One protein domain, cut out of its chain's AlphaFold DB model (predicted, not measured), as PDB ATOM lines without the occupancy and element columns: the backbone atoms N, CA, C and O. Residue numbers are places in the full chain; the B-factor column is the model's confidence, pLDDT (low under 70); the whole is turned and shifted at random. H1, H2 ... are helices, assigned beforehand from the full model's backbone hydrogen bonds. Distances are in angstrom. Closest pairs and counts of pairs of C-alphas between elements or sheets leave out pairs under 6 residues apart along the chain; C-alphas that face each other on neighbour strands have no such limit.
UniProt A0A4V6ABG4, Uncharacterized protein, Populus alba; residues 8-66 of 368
ATOM      1  N   GLY A   8       3.695  54.991  35.830       60.91
ATOM      2  CA  GLY A   8       4.491  54.166  36.745       60.91
ATOM      3  C   GLY A   8       3.814  52.825  37.072       60.91
ATOM      4  O   GLY A   8       2.618  52.652  36.851       60.91
ATOM      5  N   ILE A   9       4.573  51.879  37.638       64.69
ATOM      6  CA  ILE A   9       4.102  50.512  37.947       64.69
ATOM      7  C   ILE A   9       2.763  50.508  38.716       64.69
ATOM      8  O   ILE A   9       1.813  49.850  38.311       64.69
ATOM      9  N   LEU A  10       2.639  51.370  39.730       60.00
ATOM     10  CA  LEU A  10       1.430  51.539  40.542       60.00
ATOM     11  C   LEU A  10       0.225  52.065  39.746       60.00
ATOM     12  O   LEU A  10      -0.904  51.664  39.999       60.00
ATOM     13  N   GLN A  11       0.449  52.946  38.769       66.38
ATOM     14  CA  GLN A  11      -0.628  53.533  37.962       66.38
ATOM     15  C   GLN A  11      -1.211  52.511  36.982       66.38
ATOM     16  O   GLN A  11      -2.406  52.532  36.706       66.38
ATOM     17  N   ARG A  12      -0.383  51.584  36.489       69.31
ATOM     18  CA  ARG A  12      -0.836  50.481  35.630       69.31
ATOM     19  C   ARG A  12      -1.671  49.477  36.409       69.31
ATOM     20  O   ARG A  12      -2.721  49.070  35.932       69.31
ATOM     21  N   ILE A  13      -1.239  49.145  37.625       71.88
ATOM     22  CA  ILE A  13      -1.992  48.277  38.537       71.88
ATOM     23  C   ILE A  13      -3.348  48.916  38.873       71.88
ATOM     24  O   ILE A  13      -4.379  48.259  38.763       71.88
ATOM     25  N   ALA A  14      -3.372  50.215  39.190       71.50
ATOM     26  CA  ALA A  14      -4.615  50.946  39.446       71.50
ATOM     27  C   ALA A  14      -5.570  50.946  38.237       71.50
ATOM     28  O   ALA A  14      -6.775  50.777  38.411       71.50
ATOM     29  N   LEU A  15      -5.046  51.082  37.012       70.56
ATOM     30  CA  LEU A  15      -5.850  50.992  35.788       70.56
ATOM     31  C   LEU A  15      -6.458  49.597  35.618       70.56
ATOM     32  O   LEU A  15      -7.640  49.490  35.299       70.56
ATOM     33  N   VAL A  16      -5.686  48.535  35.867       74.56
ATOM     34  CA  VAL A  16      -6.200  47.157  35.818       74.56
ATOM     35  C   VAL A  16      -7.326  46.968  36.834       74.56
ATOM     36  O   VAL A  16      -8.392  46.486  36.459       74.56
ATOM     37  N   TYR A  17      -7.145  47.417  38.081       72.88
ATOM     38  CA  TYR A  17      -8.204  47.358  39.096       72.88
ATOM     39  C   TYR A  17      -9.449  48.152  38.701       72.88
ATOM     40  O   TYR A  17     -10.560  47.684  38.917       72.88
ATOM     41  N   MET A  18      -9.284  49.322  38.082       75.44
ATOM     42  CA  MET A  18     -10.410  50.104  37.572       75.44
ATOM     43  C   MET A  18     -11.173  49.341  36.481       75.44
ATOM     44  O   MET A  18     -12.398  49.318  36.505       75.44
ATOM     45  N   VAL A  19     -10.474  48.689  35.546       72.75
ATOM     46  CA  VAL A  19     -11.119  47.886  34.496       72.75
ATOM     47  C   VAL A  19     -11.846  46.684  35.094       72.75
ATOM     48  O   VAL A  19     -12.993  46.443  34.729       72.75
ATOM     49  N   VAL A  20     -11.232  45.966  36.038       76.62
ATOM     50  CA  VAL A  20     -11.882  44.848  36.744       76.62
ATOM     51  C   VAL A  20     -13.134  45.332  37.478       76.62
ATOM     52  O   VAL A  20     -14.204  44.764  37.279       76.62
ATOM     53  N   ALA A  21     -13.043  46.433  38.226       72.81
ATOM     54  CA  ALA A  21     -14.182  47.010  38.938       72.81
ATOM     55  C   ALA A  21     -15.307  47.458  37.988       72.81
ATOM     56  O   ALA A  21     -16.483  47.266  38.289       72.81
ATOM     57  N   LEU A  22     -14.973  48.017  36.819       76.31
ATOM     58  CA  LEU A  22     -15.960  48.362  35.792       76.31
ATOM     59  C   LEU A  22     -16.615  47.111  35.199       76.31
ATOM     60  O   LEU A  22     -17.828  47.092  35.024       76.31
ATOM     61  N   ILE A  23     -15.845  46.059  34.922       74.25
ATOM     62  CA  ILE A  23     -16.379  44.778  34.443       74.25
ATOM     63  C   ILE A  23     -17.347  44.190  35.477       74.25
ATOM     64  O   ILE A  23     -18.436  43.754  35.116       74.25
ATOM     65  N   GLU A  24     -17.002  44.221  36.761       73.31
ATOM     66  CA  GLU A  24     -17.893  43.749  37.822       73.31
ATOM     67  C   GLU A  24     -19.137  44.618  38.006       73.31
ATOM     68  O   GLU A  24     -20.217  44.086  38.263       73.31
ATOM     69  N   ALA A  25     -19.007  45.936  37.855       76.12
ATOM     70  CA  ALA A  25     -20.136  46.855  37.935       76.12
ATOM     71  C   ALA A  25     -21.095  46.709  36.740       76.12
ATOM     72  O   ALA A  25     -22.298  46.917  36.888       76.12
ATOM     73  N   LEU A  26     -20.570  46.357  35.561       77.25
ATOM     74  CA  LEU A  26     -21.330  46.279  34.312       77.25
ATOM     75  C   LEU A  26     -21.859  44.869  34.001       77.25
ATOM     76  O   LEU A  26     -22.805  44.748  33.224       77.25
ATOM     77  N   ILE A  27     -21.294  43.806  34.587       71.81
ATOM     78  CA  ILE A  27     -21.786  42.432  34.406       71.81
ATOM     79  C   ILE A  27     -22.844  42.110  35.476       71.81
ATOM     80  O   ILE A  27     -22.513  41.979  36.656       71.81
ATOM     81  N   PRO A  28     -24.121  41.910  35.097       62.25
ATOM     82  CA  PRO A  28     -25.175  41.604  36.054       62.25
ATOM     83  C   PRO A  28     -24.949  40.237  36.714       62.25
ATOM     84  O   PRO A  28     -24.868  39.201  36.047       62.25
ATOM     85  N   LYS A  29     -24.892  40.225  38.051       63.03
ATOM     86  CA  LYS A  29     -24.871  38.995  38.854       63.03
ATOM     87  C   LYS A  29     -26.243  38.335  38.757       63.03
ATOM     88  O   LYS A  29     -27.216  38.835  39.320       63.03
ATOM     89  N   ASN A  30     -26.334  37.208  38.055       58.34
ATOM     90  CA  ASN A  30     -27.570  36.435  38.016       58.34
ATOM     91  C   ASN A  30     -27.739  35.697  39.357       58.34
ATOM     92  O   ASN A  30     -27.327  34.547  39.504       58.34
ATOM     93  N   ARG A  31     -28.289  36.393  40.363       55.97
ATOM     94  CA  ARG A  31     -28.660  35.842  41.677       55.97
ATOM     95  C   ARG A  31     -29.876  34.922  41.521       55.97
ATOM     96  O   ARG A  31     -30.982  35.263  41.917       55.97
ATOM     97  N   GLN A  32     -29.683  33.747  40.935       52.88
ATOM     98  CA  GLN A  32     -30.615  32.642  41.134       52.88
ATOM     99  C   GLN A  32     -30.063  31.771  42.259       52.88
ATOM    100  O   GLN A  32     -29.215  30.909  42.045       52.88
ATOM    101  N   THR A  33     -30.524  32.051  43.477       51.47
ATOM    102  CA  THR A  33     -30.315  31.234  44.676       51.47
ATOM    103  C   THR A  33     -30.937  29.857  44.463       51.47
ATOM    104  O   THR A  33     -32.130  29.662  44.686       51.47
ATOM    105  N   LYS A  34     -30.135  28.900  43.995       49.53
ATOM    106  CA  LYS A  34     -30.414  27.470  44.144       49.53
ATOM    107  C   LYS A  34     -29.563  26.944  45.297       49.53
ATOM    108  O   LYS A  34     -28.375  27.245  45.335       49.53
ATOM    109  N   GLU A  35     -30.230  26.231  46.205       61.38
ATOM    110  CA  GLU A  35     -29.744  25.376  47.305       61.38
ATOM    111  C   GLU A  35     -28.211  25.179  47.388       61.38
ATOM    112  O   GLU A  35     -27.591  24.826  46.380       61.38
ATOM    113  N   PRO A  36     -27.584  25.342  48.572       56.12
ATOM    114  CA  PRO A  36     -26.131  25.429  48.723       56.12
ATOM    115  C   PRO A  36     -25.432  24.079  48.482       56.12
ATOM    116  O   PRO A  36     -25.107  23.343  49.407       56.12
ATOM    117  N   GLY A  37     -25.163  23.752  47.219       64.62
ATOM    118  CA  GLY A  37     -24.235  22.688  46.829       64.62
ATOM    119  C   GLY A  37     -22.807  23.222  46.671       64.62
ATOM    120  O   GLY A  37     -22.617  24.345  46.207       64.62
ATOM    121  N   HIS A  38     -21.784  22.413  46.974       63.28
ATOM    122  CA  HIS A  38     -20.362  22.811  46.909       63.28
ATOM    123  C   HIS A  38     -19.917  23.420  45.562       63.28
ATOM    124  O   HIS A  38     -19.002  24.238  45.526       63.28
ATOM    125  N   PHE A  39     -20.574  23.064  44.453       67.75
ATOM    126  CA  PHE A  39     -20.243  23.558  43.109       67.75
ATOM    127  C   PHE A  39     -21.065  24.772  42.649       67.75
ATOM    128  O   PHE A  39     -20.794  25.322  41.580       67.75
ATOM    129  N   THR A  40     -22.038  25.226  43.446       67.56
ATOM    130  CA  THR A  40     -22.930  26.346  43.084       67.56
ATOM    131  C   THR A  40     -22.170  27.647  42.820       67.56
ATOM    132  O   THR A  40     -22.551  28.418  41.937       67.56
ATOM    133  N   ILE A  41     -21.040  27.839  43.504       68.25
ATOM    134  CA  ILE A  41     -20.137  28.986  43.353       68.25
ATOM    135  C   ILE A  41     -19.575  29.063  41.924       68.25
ATOM    136  O   ILE A  41     -19.604  30.122  41.297       68.25
ATOM    137  N   PHE A  42     -19.122  27.940  41.360       67.88
ATOM    138  CA  PHE A  42     -18.559  27.915  40.005       67.88
ATOM    139  C   PHE A  42     -19.616  28.203  38.938       67.88
ATOM    140  O   PHE A  42     -19.341  28.887  37.952       67.88
ATOM    141  N   THR A  43     -20.849  27.737  39.149       68.19
ATOM    142  CA  THR A  43     -21.969  28.024  38.245       68.19
ATOM    143  C   THR A  43     -22.472  29.464  38.352       68.19
ATOM    144  O   THR A  43     -22.794  30.061  37.322       68.19
ATOM    145  N   ALA A  44     -22.498  30.048  39.557       67.88
ATOM    146  CA  ALA A  44     -22.946  31.423  39.788       67.88
ATOM    147  C   ALA A  44     -22.002  32.455  39.149       67.88
ATOM    148  O   ALA A  44     -22.459  33.437  38.563       67.88
ATOM    149  N   TYR A  45     -20.692  32.192  39.183       70.44
ATOM    150  CA  TYR A  45     -19.652  33.096  38.677       70.44
ATOM    151  C   TYR A  45     -19.006  32.621  37.366       70.44
ATOM    152  O   TYR A  45     -17.890  33.021  37.034       70.44
ATOM    153  N   ARG A  46     -19.696  31.778  36.582       75.50
ATOM    154  CA  ARG A  46     -19.125  31.114  35.390       75.50
ATOM    155  C   ARG A  46     -18.409  32.058  34.416       75.50
ATOM    156  O   ARG A  46     -17.367  31.708  33.877       75.50
ATOM    157  N   TRP A  47     -18.942  33.262  34.199       74.62
ATOM    158  CA  TRP A  47     -18.355  34.232  33.269       74.62
ATOM    159  C   TRP A  47     -17.072  34.870  33.803       74.62
ATOM    160  O   TRP A  47     -16.154  35.109  33.026       74.62
ATOM    161  N   GLN A  48     -16.981  35.089  35.115       73.50
ATOM    162  CA  GLN A  48     -15.771  35.610  35.750       73.50
ATOM    163  C   GLN A  48     -14.648  34.569  35.705       73.50
ATOM    164  O   GLN A  48     -13.518  34.902  35.356       73.50
ATOM    165  N   TRP A  49     -14.970  33.295  35.950       77.81
ATOM    166  CA  TRP A  49     -14.013  32.193  35.811       77.81
ATOM    167  C   TRP A  49     -13.496  32.044  34.378       77.81
ATOM    168  O   TRP A  49     -12.290  31.908  34.179       77.81
ATOM    169  N   ILE A  50     -14.381  32.126  33.377       80.06
ATOM    170  CA  ILE A  50     -13.983  32.083  31.961       80.06
ATOM    171  C   ILE A  50     -13.075  33.271  31.618       80.06
ATOM    172  O   ILE A  50     -12.015  33.070  31.027       80.06
ATOM    173  N   ALA A  51     -13.444  34.494  32.011       76.50
ATOM    174  CA  ALA A  51     -12.631  35.683  31.761       76.50
ATOM    175  C   ALA A  51     -11.249  35.592  32.437       76.50
ATOM    176  O   ALA A  51     -10.231  35.873  31.801       76.50
ATOM    177  N   GLY A  52     -11.200  35.131  33.690       77.38
ATOM    178  CA  GLY A  52      -9.955  34.898  34.421       77.38
ATOM    179  C   GLY A  52      -9.070  33.848  33.748       77.38
ATOM    180  O   GLY A  52      -7.874  34.078  33.566       77.38
ATOM    181  N   PHE A  53      -9.655  32.733  33.301       81.25
ATOM    182  CA  PHE A  53      -8.925  31.684  32.589       81.25
ATOM    183  C   PHE A  53      -8.360  32.180  31.253       81.25
ATOM    184  O   PHE A  53      -7.185  31.960  30.968       81.25
ATOM    185  N   ILE A  54      -9.153  32.907  30.459       80.31
ATOM    186  CA  ILE A  54      -8.690  33.500  29.195       80.31
ATOM    187  C   ILE A  54      -7.534  34.472  29.454       80.31
ATOM    188  O   ILE A  54      -6.498  34.372  28.799       80.31
ATOM    189  N   SER A  55      -7.670  35.367  30.437       77.56
ATOM    190  CA  SER A  55      -6.608  36.308  30.812       77.56
ATOM    191  C   SER A  55      -5.324  35.583  31.232       77.56
ATOM    192  O   SER A  55      -4.232  35.959  30.805       77.56
ATOM    193  N   PHE A  56      -5.441  34.515  32.026       78.88
ATOM    194  CA  PHE A  56      -4.305  33.690  32.437       78.88
ATOM    195  C   PHE A  56      -3.613  33.020  31.243       78.88
ATOM    196  O   PHE A  56      -2.388  33.074  31.135       78.88
ATOM    197  N   VAL A  57      -4.383  32.432  30.323       80.19
ATOM    198  CA  VAL A  57      -3.841  31.803  29.110       80.19
ATOM    199  C   VAL A  57      -3.128  32.837  28.245       80.19
ATOM    200  O   VAL A  57      -1.991  32.605  27.844       80.19
ATOM    201  N   VAL A  58      -3.740  34.000  28.007       80.56
ATOM    202  CA  VAL A  58      -3.117  35.090  27.241       80.56
ATOM    203  C   VAL A  58      -1.819  35.550  27.903       80.56
ATOM    204  O   VAL A  58      -0.809  35.699  27.214       80.56
ATOM    205  N   TYR A  59      -1.804  35.722  29.227       78.56
ATOM    206  CA  TYR A  59      -0.602  36.103  29.969       78.56
ATOM    207  C   TYR A  59       0.512  35.058  29.844       78.56
ATOM    208  O   TYR A  59       1.656  35.407  29.543       78.56
ATOM    209  N   MET A  60       0.182  33.775  30.020       80.75
ATOM    210  CA  MET A  60       1.148  32.681  29.911       80.75
ATOM    211  C   MET A  60       1.699  32.563  28.491       80.75
ATOM    212  O   MET A  60       2.914  32.533  28.302       80.75
ATOM    213  N   VAL A  61       0.831  32.582  27.478       82.19
ATOM    214  CA  VAL A  61       1.247  32.537  26.072       82.19
ATOM    215  C   VAL A  61       2.127  33.740  25.738       82.19
ATOM    216  O   VAL A  61       3.205  33.561  25.183       82.19
ATOM    217  N   THR A  62       1.739  34.952  26.135       78.88
ATOM    218  CA  THR A  62       2.538  36.160  25.862       78.88
ATOM    219  C   THR A  62       3.891  36.126  26.576       78.88
ATOM    220  O   THR A  62       4.896  36.541  26.009       78.88
ATOM    221  N   THR A  63       3.958  35.593  27.795       77.19
ATOM    222  CA  THR A  63       5.211  35.521  28.564       77.19
ATOM    223  C   THR A  63       6.180  34.479  27.999       77.19
ATOM    224  O   THR A  63       7.388  34.715  27.971       77.19
ATOM    225  N   PHE A  64       5.672  33.331  27.533       81.44
ATOM    226  CA  PHE A  64       6.511  32.199  27.120       81.44
ATOM    227  C   PHE A  64       6.720  32.067  25.608       81.44
ATOM    228  O   PHE A  64       7.788  31.623  25.188       81.44
ATOM    229  N   ALA A  65       5.746  32.450  24.780       85.38
ATOM    230  CA  ALA A  65       5.847  32.321  23.324       85.38
ATOM    231  C   ALA A  65       6.585  33.498  22.671       85.38
ATOM    232  O   ALA A  65       7.127  33.356  21.569       85.38
ATOM    233  N   LEU A  66       6.623  34.654  23.337       86.12
ATOM    234  CA  LEU A  66       7.214  35.861  22.781       86.12
ATOM    235  C   LEU A  66       8.746  35.746  22.747       86.12
ATOM    236  O   LEU A  66       9.398  35.446  23.748       86.12
TER     237      LEU A  66
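AT A GLANCE: This is residues 8 to 66 of the 368 residues of an uncharacterized protein of Populus alba (UniProt A0A4V6ABG4). An open U: the long helices H3 and H1 are its two arms, with empty space between them, and a long loop with the short helix H2 makes the bend that joins them. The printed part has 59 residues with three named helices, in the order H1, H2, H3, and no named strand; its class is all helix. It is only just loose, close to extended, with a radius of gyration of the C-alphas of 15.2 A, and elongated, spanning 44 by 26 by 15 A.

IN THESE COORDINATES: H3, residues 46 to 65, is 27.8 A long and ends at C-alpha 65 (5.847, 32.321, 23.324). H2 is residues 40 to 44, 6.1 A. H1, residues 9 to 26, is 26.0 A long and begins at C-alpha 9 (4.102, 50.512, 37.947).

HOW THE PARTS SIT: H3 and H2 are close but not clearly touching; their closest C-alphas, of Trp 49 and Phe 42, are 7.5 A apart. H1 is apart from both. In H1, H2 and H3 every O i to N i+4 pair is within hydrogen-bond range.

THE WHOLE: The C-alphas farthest apart, of Gly 8 and Glu 35, are 46.0 A apart. The printed part has no cut. The link from H1 to H2 is long, 13 residues; that from H2 to H3 is tight. Residues 8 to 12 and 28 to 44 have pLDDT under 70.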